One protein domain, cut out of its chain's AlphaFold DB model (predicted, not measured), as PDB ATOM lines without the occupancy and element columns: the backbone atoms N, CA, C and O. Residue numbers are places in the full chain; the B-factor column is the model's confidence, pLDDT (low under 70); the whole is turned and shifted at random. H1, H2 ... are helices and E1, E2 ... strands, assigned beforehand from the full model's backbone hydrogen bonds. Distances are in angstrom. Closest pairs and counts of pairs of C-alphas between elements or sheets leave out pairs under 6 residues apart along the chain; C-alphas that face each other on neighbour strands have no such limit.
ATOM      1  N   ARG A   6     217.267 242.621 168.528       94.94
ATOM      2  CA  ARG A   6     217.107 244.047 168.836       94.94
ATOM      3  C   ARG A   6     216.705 244.813 167.586       94.94
ATOM      4  O   ARG A   6     217.250 244.579 166.509       94.94
ATOM      5  N   PHE A   7     215.770 245.741 167.733       95.62
ATOM      6  CA  PHE A   7     215.276 246.584 166.652       95.62
ATOM      7  C   PHE A   7     215.227 248.034 167.105       95.62
ATOM      8  O   PHE A   7     214.760 248.317 168.203       95.62
ATOM      9  N   LEU A   8     215.654 248.951 166.239       96.56
ATOM     10  CA  LEU A   8     215.400 250.369 166.431       96.56
ATOM     11  C   LEU A   8     214.084 250.719 165.744       96.56
ATOM     12  O   LEU A   8     213.971 250.623 164.519       96.56
ATOM     13  N   VAL A   9     213.079 251.075 166.538       96.69
ATOM     14  CA  VAL A   9     211.727 251.368 166.067       96.69
ATOM     15  C   VAL A   9     211.465 252.862 166.171       96.69
ATOM     16  O   VAL A   9     211.490 253.427 167.260       96.69
ATOM     17  N   ARG A  10     211.188 253.493 165.031       95.38
ATOM     18  CA  ARG A  10     210.829 254.910 164.958       95.38
ATOM     19  C   ARG A  10     209.336 255.092 165.167       95.38
ATOM     20  O   ARG A  10     208.534 254.564 164.391       95.38
ATOM     21  N   THR A  11     208.985 255.854 166.193       94.62
ATOM     22  CA  THR A  11     207.610 256.272 166.489       94.62
ATOM     23  C   THR A  11     207.403 257.744 166.124       94.62
ATOM     24  O   THR A  11     208.359 258.428 165.754       94.62
ATOM     25  N   ASP A  12     206.178 258.252 166.272       91.88
ATOM     26  CA  ASP A  12     205.899 259.683 166.073       91.88
ATOM     27  C   ASP A  12     206.502 260.560 167.188       91.88
ATOM     28  O   ASP A  12     206.650 261.768 167.016       91.88
ATOM     29  N   SER A  13     206.849 259.962 168.334       92.00
ATOM     30  CA  SER A  13     207.345 260.678 169.520       92.00
ATOM     31  C   SER A  13     208.849 260.514 169.753       92.00
ATOM     32  O   SER A  13     209.432 261.270 170.519       92.00
ATOM     33  N   GLY A  14     209.486 259.529 169.122       92.12
ATOM     34  CA  GLY A  14     210.909 259.241 169.294       92.12
ATOM     35  C   GLY A  14     211.282 257.811 168.913       92.12
ATOM     36  O   GLY A  14     210.418 256.964 168.663       92.12
ATOM     37  N   ASP A  15     212.581 257.541 168.861       94.75
ATOM     38  CA  ASP A  15     213.103 256.208 168.573       94.75
ATOM     39  C   ASP A  15     213.147 255.353 169.855       94.75
ATOM     40  O   ASP A  15     213.512 255.822 170.935       94.75
ATOM     41  N   VAL A  16     212.772 254.080 169.735       96.44
ATOM     42  CA  VAL A  16     212.748 253.105 170.834       96.44
ATOM     43  C   VAL A  16     213.542 251.877 170.426       96.44
ATOM     44  O   VAL A  16     213.351 251.340 169.333       96.44
ATOM     45  N   VAL A  17     214.411 251.402 171.312       96.69
ATOM     46  CA  VAL A  17     215.055 250.102 171.146       96.69
ATOM     47  C   VAL A  17     214.114 249.033 171.689       96.69
ATOM     48  O   VAL A  17     213.758 249.038 172.866       96.69
ATOM     49  N   VAL A  18     213.705 248.123 170.812       97.12
ATOM     50  CA  VAL A  18     212.844 246.986 171.131       97.12
ATOM     51  C   VAL A  18     213.693 245.725 171.130       97.12
ATOM     52  O   VAL A  18     214.251 245.357 170.093       97.12
ATOM     53  N   THR A  19     213.773 245.053 172.273       96.88
ATOM     54  CA  THR A  19     214.463 243.766 172.407       96.88
ATOM     55  C   THR A  19     213.430 242.654 172.532       96.88
ATOM     56  O   THR A  19     212.570 242.693 173.407       96.88
ATOM     57  N   VAL A  20     213.527 241.656 171.657       96.25
ATOM     58  CA  VAL A  20     212.730 240.428 171.687       96.25
ATOM     59  C   VAL A  20     213.582 239.319 172.285       96.25
ATOM     60  O   VAL A  20     214.645 238.992 171.746       96.25
ATOM     61  N   HIS A  21     213.130 238.771 173.407       95.88
ATOM     62  CA  HIS A  21     213.861 237.774 174.175       95.88
ATOM     63  C   HIS A  21     213.685 236.374 173.592       95.88
ATOM     64  O   HIS A  21     212.569 235.899 173.386       95.88
ATOM     65  N   ALA A  22     214.807 235.705 173.337       92.56
ATOM     66  CA  ALA A  22     214.816 234.318 172.905       92.56
ATOM     67  C   ALA A  22     214.362 233.382 174.034       92.56
ATOM     68  O   ALA A  22     214.639 233.627 175.209       92.56
ATOM     69  N   GLY A  23     213.685 232.288 173.677       90.50
ATOM     70  CA  GLY A  23     213.217 231.285 174.641       90.50
ATOM     71  C   GLY A  23     212.057 231.736 175.538       90.50
ATOM     72  O   GLY A  23     211.686 231.002 176.451       90.50
ATOM     73  N   VAL A  24     211.482 232.915 175.289       93.94
ATOM     74  CA  VAL A  24     210.271 233.398 175.958       93.94
ATOM     75  C   VAL A  24     209.069 233.135 175.057       93.94
ATOM     76  O   VAL A  24     209.134 233.382 173.856       93.94
ATOM     77  N   SER A  25     207.973 232.623 175.625       94.12
ATOM     78  CA  SER A  25     206.754 232.340 174.861       94.12
ATOM     79  C   SER A  25     206.223 233.611 174.205       94.12
ATOM     80  O   SER A  25     206.163 234.675 174.817       94.12
ATOM     81  N   GLY A  26     205.764 233.478 172.966       94.12
ATOM     82  CA  GLY A  26     205.212 234.558 172.166       94.12
ATOM     83  C   GLY A  26     204.025 235.263 172.818       94.12
ATOM     84  O   GLY A  26     203.764 236.409 172.487       94.12
ATOM     85  N   LEU A  27     203.311 234.619 173.751       95.00
ATOM     86  CA  LEU A  27     202.204 235.243 174.489       95.00
ATOM     87  C   LEU A  27     202.620 235.852 175.837       95.00
ATOM     88  O   LEU A  27     201.839 236.597 176.423       95.00
ATOM     89  N   ASP A  28     203.844 235.605 176.297       94.94
ATOM     90  CA  ASP A  28     204.346 236.056 177.597       94.94
ATOM     91  C   ASP A  28     204.723 237.548 177.589       94.94
ATOM     92  O   ASP A  28     205.217 238.082 176.590       94.94
ATOM     93  N   ASP A  29     204.470 238.253 178.689       91.94
ATOM     94  CA  ASP A  29     204.749 239.692 178.830       91.94
ATOM     95  C   ASP A  29     206.252 240.012 178.810       91.94
ATOM     96  O   ASP A  29     206.657 241.115 178.433       91.94
ATOM     97  N   GLY A  30     207.090 239.038 179.168       93.94
ATOM     98  CA  GLY A  30     208.545 239.124 179.121       93.94
ATOM     99  C   GLY A  30     209.139 238.980 177.722       93.94
ATOM    100  O   GLY A  30     210.352 239.118 177.578       93.94
ATOM    101  N   LEU A  31     208.329 238.714 176.686       95.75
ATOM    102  CA  LEU A  31     208.831 238.562 175.316       95.75
ATOM    103  C   LEU A  31     209.544 239.830 174.836       95.75
ATOM    104  O   LEU A  31     210.544 239.740 174.125       95.75
ATOM    105  N   VAL A  32     209.027 241.002 175.215       96.81
ATOM    106  CA  VAL A  32     209.489 242.298 174.719       96.81
ATOM    107  C   VAL A  32     209.906 243.213 175.866       96.81
ATOM    108  O   VAL A  32     209.121 243.510 176.775       96.81
ATOM    109  N   SER A  33     211.126 243.739 175.768       97.38
ATOM    110  CA  SER A  33     211.614 244.851 176.584       97.38
ATOM    111  C   SER A  33     211.888 246.090 175.731       97.38
ATOM    112  O   SER A  33     212.175 246.002 174.534       97.38
ATOM    113  N   LEU A  34     211.730 247.258 176.357       97.44
ATOM    114  CA  LEU A  34     211.805 248.568 175.718       97.44
ATOM    115  C   LEU A  34     212.858 249.420 176.417       97.44
ATOM    116  O   LEU A  34     212.855 249.529 177.644       97.44
ATOM    117  N   GLU A  35     213.706 250.062 175.626       96.12
ATOM    118  CA  GLU A  35     214.715 251.010 176.090       96.12
ATOM    119  C   GLU A  35     214.617 252.298 175.267       96.12
ATOM    120  O   GLU A  35     214.295 252.276 174.073       96.12
ATOM    121  N   ALA A  36     214.900 253.439 175.898       92.75
ATOM    122  CA  ALA A  36     215.027 254.695 175.168       92.75
ATOM    123  C   ALA A  36     216.236 254.599 174.231       92.75
ATOM    124  O   ALA A  36     217.309 254.149 174.643       92.75
ATOM    125  N   ALA A  37     216.072 254.999 172.970       90.56
ATOM    126  CA  ALA A  37     217.200 255.033 172.056       90.56
ATOM    127  C   ALA A  37     218.147 256.181 172.452       90.56
ATOM    128  O   ALA A  37     217.684 257.319 172.567       90.56
ATOM    129  N   PRO A  38     219.453 255.926 172.659       84.44
ATOM    130  CA  PRO A  38     220.411 257.003 172.876       84.44
ATOM    131  C   PRO A  38     220.507 257.898 171.634       84.44
ATOM    132  O   PRO A  38     220.209 257.472 170.513       84.44
ATOM    133  N   GLU A  39     220.971 259.136 171.813       80.00
ATOM    134  CA  GLU A  39     221.259 260.010 170.677       80.00
ATOM    135  C   GLU A  39     222.216 259.316 169.698       80.00
ATOM    136  O   GLU A  39     223.218 258.714 170.089       80.00
ATOM    137  N   GLY A  40     221.884 259.349 168.407       77.25
ATOM    138  CA  GLY A  40     222.692 258.697 167.377       77.25
ATOM    139  C   GLY A  40     222.607 257.165 167.346       77.25
ATOM    140  O   GLY A  40     223.365 256.554 166.596       77.25
ATOM    141  N   ALA A  41     221.668 256.528 168.067       81.25
ATOM    142  CA  ALA A  41     221.498 255.067 168.086       81.25
ATOM    143  C   ALA A  41     221.436 254.415 166.696       81.25
ATOM    144  O   ALA A  41     221.800 253.252 166.558       81.25
ATOM    145  N   GLY A  42     221.012 255.152 165.665       79.44
ATOM    146  CA  GLY A  42     220.937 254.666 164.288       79.44
ATOM    147  C   GLY A  42     222.229 254.029 163.763       79.44
ATOM    148  O   GLY A  42     222.138 253.115 162.957       79.44
ATOM    149  N   SER A  43     223.416 254.426 164.242       80.75
ATOM    150  CA  SER A  43     224.680 253.794 163.827       80.75
ATOM    151  C   SER A  43     224.893 252.387 164.398       80.75
ATOM    152  O   SER A  43     225.746 251.655 163.906       80.75
ATOM    153  N   GLY A  44     224.161 252.019 165.453       85.69
ATOM    154  CA  GLY A  44     224.231 250.704 166.097       85.69
ATOM    155  C   GLY A  44     223.220 249.687 165.565       85.69
ATOM    156  O   GLY A  44     223.174 248.571 166.077       85.69
ATOM    157  N   PHE A  45     222.397 250.060 164.580       89.56
ATOM    158  CA  PHE A  45     221.377 249.193 163.996       89.56
ATOM    159  C   PHE A  45     221.460 249.220 162.474       89.56
ATOM    160  O   PHE A  45     221.557 250.283 161.872       89.56
ATOM    161  N   ASP A  46     221.316 248.051 161.851       85.75
ATOM    162  CA  ASP A  46     221.321 247.933 160.388       85.75
ATOM    163  C   ASP A  46     220.170 248.710 159.731       85.75
ATOM    164  O   ASP A  46     220.271 249.159 158.590       85.75
ATOM    165  N   MET A  47     219.045 248.857 160.441       89.88
ATOM    166  CA  MET A  47     217.859 249.538 159.937       89.88
ATOM    167  C   MET A  47     217.037 250.167 161.061       89.88
ATOM    168  O   MET A  47     216.772 249.545 162.092       89.88
ATOM    169  N   VAL A  48     216.533 251.374 160.796       93.38
ATOM    170  CA  VAL A  48     215.469 252.004 161.585       93.38
ATOM    171  C   VAL A  48     214.116 251.603 161.002       93.38
ATOM    172  O   VAL A  48     213.824 251.887 159.841       93.38
ATOM    173  N   THR A  49     213.279 250.937 161.794       94.69
ATOM    174  CA  THR A  49     211.975 250.433 161.345       94.69
ATOM    175  C   THR A  49     210.855 251.374 161.792       94.69
ATOM    176  O   THR A  49     210.695 251.576 162.992       94.69
ATOM    177  N   PRO A  50     210.024 251.931 160.894       95.56
ATOM    178  CA  PRO A  50     208.842 252.688 161.308       95.56
ATOM    179  C   PRO A  50     207.862 251.814 162.104       95.56
ATOM    180  O   PRO A  50     207.623 250.667 161.717       95.56
ATOM    181  N   LEU A  51     207.223 252.353 163.149       95.62
ATOM    182  CA  LEU A  51     206.299 251.609 164.024       95.62
ATOM    183  C   LEU A  51     205.202 250.862 163.245       95.62
ATOM    184  O   LEU A  51     204.894 249.710 163.542       95.62
ATOM    185  N   ARG A  52     204.657 251.482 162.190       92.06
ATOM    186  CA  ARG A  52     203.652 250.852 161.314       92.06
ATOM    187  C   ARG A  52     204.178 249.592 160.619       92.06
ATOM    188  O   ARG A  52     203.466 248.598 160.553       92.06
ATOM    189  N   ALA A  53     205.414 249.627 160.122       93.06
ATOM    190  CA  ALA A  53     206.056 248.474 159.491       93.06
ATOM    191  C   ALA A  53     206.448 247.413 160.531       93.06
ATOM    192  O   ALA A  53     206.370 246.215 160.269       93.06
ATOM    193  N   PHE A  54     206.815 247.855 161.736       95.56
ATOM    194  CA  PHE A  54     207.131 246.965 162.845       95.56
ATOM    195  C   PHE A  54     205.920 246.142 163.308       95.56
ATOM    196  O   PHE A  54     206.092 245.018 163.766       95.56
ATOM    197  N   GLY A  55     204.695 246.647 163.125       91.81
ATOM    198  CA  GLY A  55     203.478 245.916 163.480       91.81
ATOM    199  C   GLY A  55     203.286 244.595 162.742       91.81
ATOM    200  O   GLY A  55     202.930 243.605 163.376       91.81
ATOM    201  N   ALA A  56     203.591 244.545 161.443       90.00
ATOM    202  CA  ALA A  56     203.571 243.288 160.692       90.00
ATOM    203  C   ALA A  56     204.619 242.307 161.243       90.00
ATOM    204  O   ALA A  56     204.308 241.163 161.551       90.00
ATOM    205  N   LYS A  57     205.834 242.812 161.485       93.88
ATOM    206  CA  LYS A  57     206.950 242.028 162.021       93.88
ATOM    207  C   LYS A  57     206.683 241.480 163.426       93.88
ATOM    208  O   LYS A  57     207.173 240.409 163.760       93.88
ATOM    209  N   MET A  58     205.950 242.210 164.267       96.12
ATOM    210  CA  MET A  58     205.649 241.786 165.638       96.12
ATOM    211  C   MET A  58     204.821 240.497 165.668       96.12
ATOM    212  O   MET A  58     205.084 239.631 166.498       96.12
ATOM    213  N   ILE A  59     203.869 240.343 164.745       95.19
ATOM    214  CA  ILE A  59     203.089 239.105 164.610       95.19
ATOM    215  C   ILE A  59     204.030 237.941 164.291       95.19
ATOM    216  O   ILE A  59     204.038 236.957 165.029       95.19
ATOM    217  N   ASP A  60     204.899 238.106 163.290       94.50
ATOM    218  CA  ASP A  60     205.878 237.078 162.920       94.50
ATOM    219  C   ASP A  60     206.801 236.723 164.100       94.50
ATOM    220  O   ASP A  60     207.134 235.560 164.314       94.50
ATOM    221  N   LEU A  61     207.230 237.718 164.887       95.12
ATOM    222  CA  LEU A  61     208.083 237.522 166.066       95.12
ATOM    223  C   LEU A  61     207.387 236.703 167.155       95.12
ATOM    224  O   LEU A  61     208.007 235.802 167.718       95.12
ATOM    225  N   ILE A  62     206.112 236.982 167.416       95.25
ATOM    226  CA  ILE A  62     205.291 236.225 168.366       95.25
ATOM    227  C   ILE A  62     205.087 234.783 167.879       95.25
ATOM    228  O   ILE A  62     205.199 233.843 168.666       95.25
ATOM    229  N   GLU A  63     204.813 234.589 166.588       94.06
ATOM    230  CA  GLU A  63     204.625 233.253 166.015       94.06
ATOM    231  C   GLU A  63     205.925 232.441 166.002       94.06
ATOM    232  O   GLU A  63     205.905 231.260 166.354       94.06
ATOM    233  N   MET A  64     207.057 233.074 165.677       93.06
ATOM    234  CA  MET A  64     208.385 232.453 165.729       93.06
ATOM    235  C   MET A  64     208.783 232.038 167.145       93.06
ATOM    236  O   MET A  64     209.346 230.961 167.317       93.06
ATOM    237  N   ALA A  65     208.481 232.863 168.152       93.25
ATOM    238  CA  ALA A  65     208.699 232.519 169.558       93.25
ATOM    239  C   ALA A  65     207.822 231.333 170.010       93.25
ATOM    240  O   ALA A  65     208.141 230.633 170.972       93.25
ATOM    241  N   GLY A  66     206.722 231.088 169.291       92.50
ATOM    242  CA  GLY A  66     205.764 230.034 169.579       92.50
ATOM    243  C   GLY A  66     204.915 230.346 170.808       92.50
ATOM    244  O   GLY A  66     205.278 231.115 171.687       92.50
ATOM    245  N   THR A  67     203.745 229.725 170.907       90.12
ATOM    246  CA  THR A  67     202.808 229.959 172.018       90.12
ATOM    247  C   THR A  67     202.838 228.792 173.002       90.12
ATOM    248  O   THR A  67     201.814 228.148 173.250       90.12
ATOM    249  N   GLN A  68     204.027 228.438 173.496       84.12
ATOM    250  CA  GLN A  68     204.182 227.313 174.422       84.12
ATOM    251  C   GLN A  68     203.275 227.502 175.650       84.12
ATOM    252  O   GLN A  68     203.159 228.606 176.179       84.12
ATOM    253  N   GLY A  69     202.602 226.427 176.069       81.94
ATOM    254  CA  GLY A  69     201.651 226.442 177.189       81.94
ATOM    255  C   GLY A  69     200.228 226.889 176.837       81.94
ATOM    256  O   GLY A  69     199.323 226.694 177.645       81.94
ATOM    257  N   PHE A  70     199.985 227.418 175.633       90.69
ATOM    258  CA  PHE A  70     198.628 227.724 175.184       90.69
ATOM    259  C   PHE A  70     197.885 226.443 174.765       90.69
ATOM    260  O   PHE A  70     198.315 225.741 173.851       90.69
ATOM    261  N   THR A  71     196.753 226.155 175.410       90.31
ATOM    262  CA  THR A  71     195.937 224.945 175.178       90.31
ATOM    263  C   THR A  71     194.586 225.228 174.509       90.31
ATOM    264  O   THR A  71     193.778 224.315 174.339       90.31
ATOM    265  N   GLY A  72     194.318 226.484 174.135       92.50
ATOM    266  CA  GLY A  72     193.075 226.883 173.475       92.50
ATOM    267  C   GLY A  72     193.020 226.520 171.987       92.50
ATOM    268  O   GLY A  72     193.932 225.913 171.426       92.50
ATOM    269  N   SER A  73     191.932 226.918 171.322       96.12
ATOM    270  CA  SER A  73     191.744 226.639 169.894       96.12
ATOM    271  C   SER A  73     192.720 227.435 169.010       96.12
ATOM    272  O   SER A  73     193.133 228.536 169.390       96.12
ATOM    273  N   PRO A  74     193.051 226.947 167.796       92.94
ATOM    274  CA  PRO A  74     193.902 227.679 166.855       92.94
ATOM    275  C   PRO A  74     193.391 229.094 166.557       92.94
ATOM    276  O   PRO A  74     194.165 230.040 166.590       92.94
ATOM    277  N   THR A  75     192.078 229.256 166.382       95.06
ATOM    278  CA  THR A  75     191.457 230.565 166.136       95.06
ATOM    279  C   THR A  75     191.619 231.518 167.318       95.06
ATOM    280  O   THR A  75     191.894 232.703 167.133       95.06
ATOM    281  N   MET A  76     191.488 231.014 168.551       95.94
ATOM    282  CA  MET A  76     191.735 231.820 169.747       95.94
ATOM    283  C   MET A  76     193.211 232.215 169.845       95.94
ATOM    284  O   MET A  76     193.507 233.362 170.172       95.94
ATOM    285  N   ARG A  77     194.134 231.307 169.504       95.56
ATOM    286  CA  ARG A  77     195.569 231.612 169.441       95.56
ATOM    287  C   ARG A  77     195.850 232.744 168.458       95.56
ATOM    288  O   ARG A  77     196.498 233.713 168.829       95.56
ATOM    289  N   GLU A  78     195.350 232.640 167.229       94.94
ATOM    290  CA  GLU A  78     195.549 233.659 166.188       94.94
ATOM    291  C   GLU A  78     195.015 235.031 166.620       94.94
ATOM    292  O   GLU A  78     195.646 236.059 166.369       94.94
ATOM    293  N   MET A  79     193.863 235.056 167.295       96.44
ATOM    294  CA  MET A  79     193.299 236.282 167.857       96.44
ATOM    295  C   MET A  79     194.210 236.882 168.936       96.44
ATOM    296  O   MET A  79     194.512 238.072 168.868       96.44
ATOM    297  N   LEU A  80     194.696 236.071 169.880       96.25
ATOM    298  CA  LEU A  80     195.587 236.524 170.954       96.25
ATOM    299  C   LEU A  80     196.935 237.021 170.430       96.25
ATOM    300  O   LEU A  80     197.447 238.018 170.927       96.25
ATOM    301  N   VAL A  81     197.492 236.378 169.401       96.00
ATOM    302  CA  VAL A  81     198.719 236.844 168.737       96.00
ATOM    303  C   VAL A  81     198.520 238.249 168.161       96.00
ATOM    304  O   VAL A  81     199.330 239.144 168.407       96.00
ATOM    305  N   LYS A  82     197.416 238.477 167.439       96.06
ATOM    306  CA  LYS A  82     197.084 239.796 166.869       96.06
ATOM    307  C   LYS A  82     196.833 240.842 167.952       96.06
ATOM    308  O   LYS A  82     197.266 241.991 167.820       96.06
ATOM    309  N   GLU A  83     196.136 240.454 169.016       96.81
ATOM    310  CA  GLU A  83     195.863 241.334 170.146       96.81
ATOM    311  C   GLU A  83     197.161 241.733 170.850       96.81
ATOM    312  O   GLU A  83     197.418 242.924 171.013       96.81
ATOM    313  N   LYS A  84     198.024 240.767 171.171       95.94
ATOM    314  CA  LYS A  84     199.322 241.033 171.790       95.94
ATOM    315  C   LYS A  84     200.205 241.907 170.909       95.94
ATOM    316  O   LYS A  84     200.758 242.882 171.404       95.94
ATOM    317  N   ALA A  85     200.283 241.639 169.604       96.56
ATOM    318  CA  ALA A  85     201.022 242.505 168.685       96.56
ATOM    319  C   ALA A  85     200.511 243.956 168.748       96.56
ATOM    320  O   ALA A  85     201.298 244.896 168.836       96.56
ATOM    321  N   THR A  86     199.190 244.142 168.785       96.75
ATOM    322  CA  THR A  86     198.570 245.467 168.937       96.75
ATOM    323  C   THR A  86     198.914 246.108 170.287       96.75
ATOM    324  O   THR A  86     199.223 247.302 170.343       96.75
ATOM    325  N   GLN A  87     198.890 245.332 171.374       97.25
ATOM    326  CA  GLN A  87     199.249 245.796 172.716       97.25
ATOM    327  C   GLN A  87     200.722 246.226 172.793       97.25
ATOM    328  O   GLN A  87     200.995 247.321 173.289       97.25
ATOM    329  N   GLU A  88     201.656 245.446 172.241       97.62
ATOM    330  CA  GLU A  88     203.083 245.797 172.229       97.62
ATOM    331  C   GLU A  88     203.360 247.048 171.388       97.62
ATOM    332  O   GLU A  88     204.104 247.925 171.822       97.62
ATOM    333  N   LEU A  89     202.706 247.220 170.231       96.94
ATOM    334  CA  LEU A  89     202.834 248.456 169.441       96.94
ATOM    335  C   LEU A  89     202.360 249.684 170.215       96.94
ATOM    336  O   LEU A  89     203.024 250.724 170.213       96.94
ATOM    337  N   LYS A  90     201.229 249.563 170.917       96.94
ATOM    338  CA  LYS A  90     200.728 250.628 171.788       96.94
ATOM    339  C   LYS A  90     201.702 250.908 172.933       96.94
ATOM    340  O   LYS A  90     201.915 252.068 173.277       96.94
ATOM    341  N   ARG A  91     202.302 249.869 173.515       97.19
ATOM    342  CA  ARG A  91     203.297 249.992 174.587       97.19
ATOM    343  C   ARG A  91     204.556 250.713 174.103       97.19
ATOM    344  O   ARG A  91     205.025 251.593 174.817       97.19
ATOM    345  N   ILE A  92     205.040 250.417 172.894       97.25
ATOM    346  CA  ILE A  92     206.172 251.114 172.256       97.25
ATOM    347  C   ILE A  92     205.862 252.605 172.074       97.25
ATOM    348  O   ILE A  92     206.646 253.448 172.504       97.25
ATOM    349  N   GLU A  93     204.702 252.941 171.505       96.00
ATOM    350  CA  GLU A  93     204.282 254.336 171.301       96.00
ATOM    351  C   GLU A  93     204.165 255.101 172.632       96.00
ATOM    352  O   GLU A  93     204.665 256.218 172.773       96.00
ATOM    353  N   LEU A  94     203.528 254.499 173.641       96.50
ATOM    354  CA  LEU A  94     203.392 255.107 174.968       96.50
ATOM    355  C   LEU A  94     204.743 255.264 175.673       96.50
ATOM    356  O   LEU A  94     204.965 256.264 176.359       96.50
ATOM    357  N   PHE A  95     205.639 254.290 175.506       96.88
ATOM    358  CA  PHE A  95     206.995 254.362 176.027       96.88
ATOM    359  C   PHE A  95     207.756 255.524 175.386       96.88
ATOM    360  O   PHE A  95     208.308 256.342 176.121       96.88
ATOM    361  N   ALA A  96     207.714 255.658 174.057       95.00
ATOM    362  CA  ALA A  96     208.348 256.764 173.342       95.00
ATOM    363  C   ALA A  96     207.841 258.122 173.843       95.00
ATOM    364  O   ALA A  96     208.636 258.969 174.236       95.00
ATOM    365  N   ARG A  97     206.517 258.302 173.944       94.44
ATOM    366  CA  ARG A  97     205.900 259.542 174.460       94.44
ATOM    367  C   ARG A  97     206.380 259.924 175.853       94.44
ATOM    368  O   ARG A  97     206.583 261.102 176.125       94.44
ATOM    369  N   ARG A  98     206.547 258.943 176.743       93.81
ATOM    370  CA  ARG A  98     207.013 259.185 178.115       93.81
ATOM    371  C   ARG A  98     208.478 259.640 178.165       93.81
ATOM    372  O   ARG A  98     208.840 260.327 179.112       93.81
ATOM    373  N   HIS A  99     209.284 259.274 177.172       89.00
ATOM    374  CA  HIS A  99     210.722 259.560 177.127       89.00
ATOM    375  C   HIS A  99     211.102 260.646 176.103       89.00
ATOM    376  O   HIS A  99     212.254 261.050 176.057       89.00
ATOM    377  N   ALA A 100     210.140 261.167 175.334       77.94
ATOM    378  CA  ALA A 100     210.329 262.242 174.353       77.94
ATOM    379  C   ALA A 100     210.568 263.639 174.968       77.94
ATOM    380  O   ALA A 100     210.757 264.606 174.237       77.94
ATOM    381  N   GLY A 101     210.511 263.761 176.299       58.69
ATOM    382  CA  GLY A 101     210.673 265.020 177.037       58.69
ATOM    383  C   GLY A 101     211.826 265.016 178.042       58.69
ATOM    384  O   GLY A 101     211.713 265.699 179.060       58.69
TER     385      GLY A 101
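What this domain is: This is residues 6 to 101 of the 102 residues of an uncharacterized protein of Deinococcales bacterium (UniProt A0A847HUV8). What does one see first? A small four-stranded sheet, only just strongly twisted, is covered on one face by two helices, H2 and H3, in two layers. H3, the longest helix, runs out past the sheet along the rod's long axis, and residues 71 to 76 stick out. What is it built of? The printed part has 96 residues, with three named helices and four named strands in the order E1 E2 E3 H1 E4 H2 H3; its class is mixed, helices and strands, and the mixed sheet runs E3 E2 E1 E4. It is compact, with a radius of gyration of the C-alphas of 13.8 A, and spans 44 by 21 by 20 A.

How they stand to each other: How do the strands pair? E1, residues 6 to 10, E2, residues 15 to 20, and E3, residues 32 to 36, form a meander of two hairpins, each strand the antiparallel neighbour of the one before; N 9 and O 16 are 2.8 A apart and N 19 and O 33 2.9 A, within hydrogen-bond range. E4, residues 48 to 50, is parallel to E1 at 54 degrees, with N 49 and O 8 at 2.8 A. What joins the edge strands? H1, residues 41 to 44, only grazes the sheet; E3, H1 and E4 form a split strand-helix-strand unit, two strands of one sheet joined through a helix with E2 and E1 between them in the sheet, and its crossover is right-handed. How do the long helices stand? H2, residues 51 to 65, is over E1 at a height over the sheet of 8.3 A and runs along the strands, at 9 degrees to E1 on the local plane. H3, residues 74 to 99, is on the same face at a height of 8.9 A, over E2 and only just slantwise to the strands, at 33 degrees to E2 on the local plane; the closest C-alphas of E2 and H3, Val 16 and Ala 96, are 6.2 A apart. With its residues 81 to 89 alone H3 touches H2, opposite ways at a steep tilt of 47 degrees, the closest C-alphas being Met 58 and Ala 85, 5.6 A apart. Are the helix backbones complete? In H3 every O i to N i+4 pair is within hydrogen-bond range, in H2 7 of 11 are, and H1 is too short for such a pair.

Where its parts are: Where are the strands? E1 begins at C-alpha 6 (217.107, 244.047, 168.836) and is 13.1 A long; E2 is 16.1 A, E3 13.6 A and E4 6.7 A. Where are the helices? H1 is 5.5 A long and H2 20.0 A; H3 runs 37.5 A from C-alpha 74 (193.902, 227.679, 166.855) to C-alpha 99 (210.722, 259.560, 177.127).

The domain as a whole: How large is it? The two C-alphas farthest apart, Gly 40 and Ser 73, are 44.6 A apart. Is anything cut, long or unsure? The printed part has no cut, and the link from E2 to E3, 11 residues, is long. The mean pLDDT of the printed part is 92.7, with residue 101 under 70.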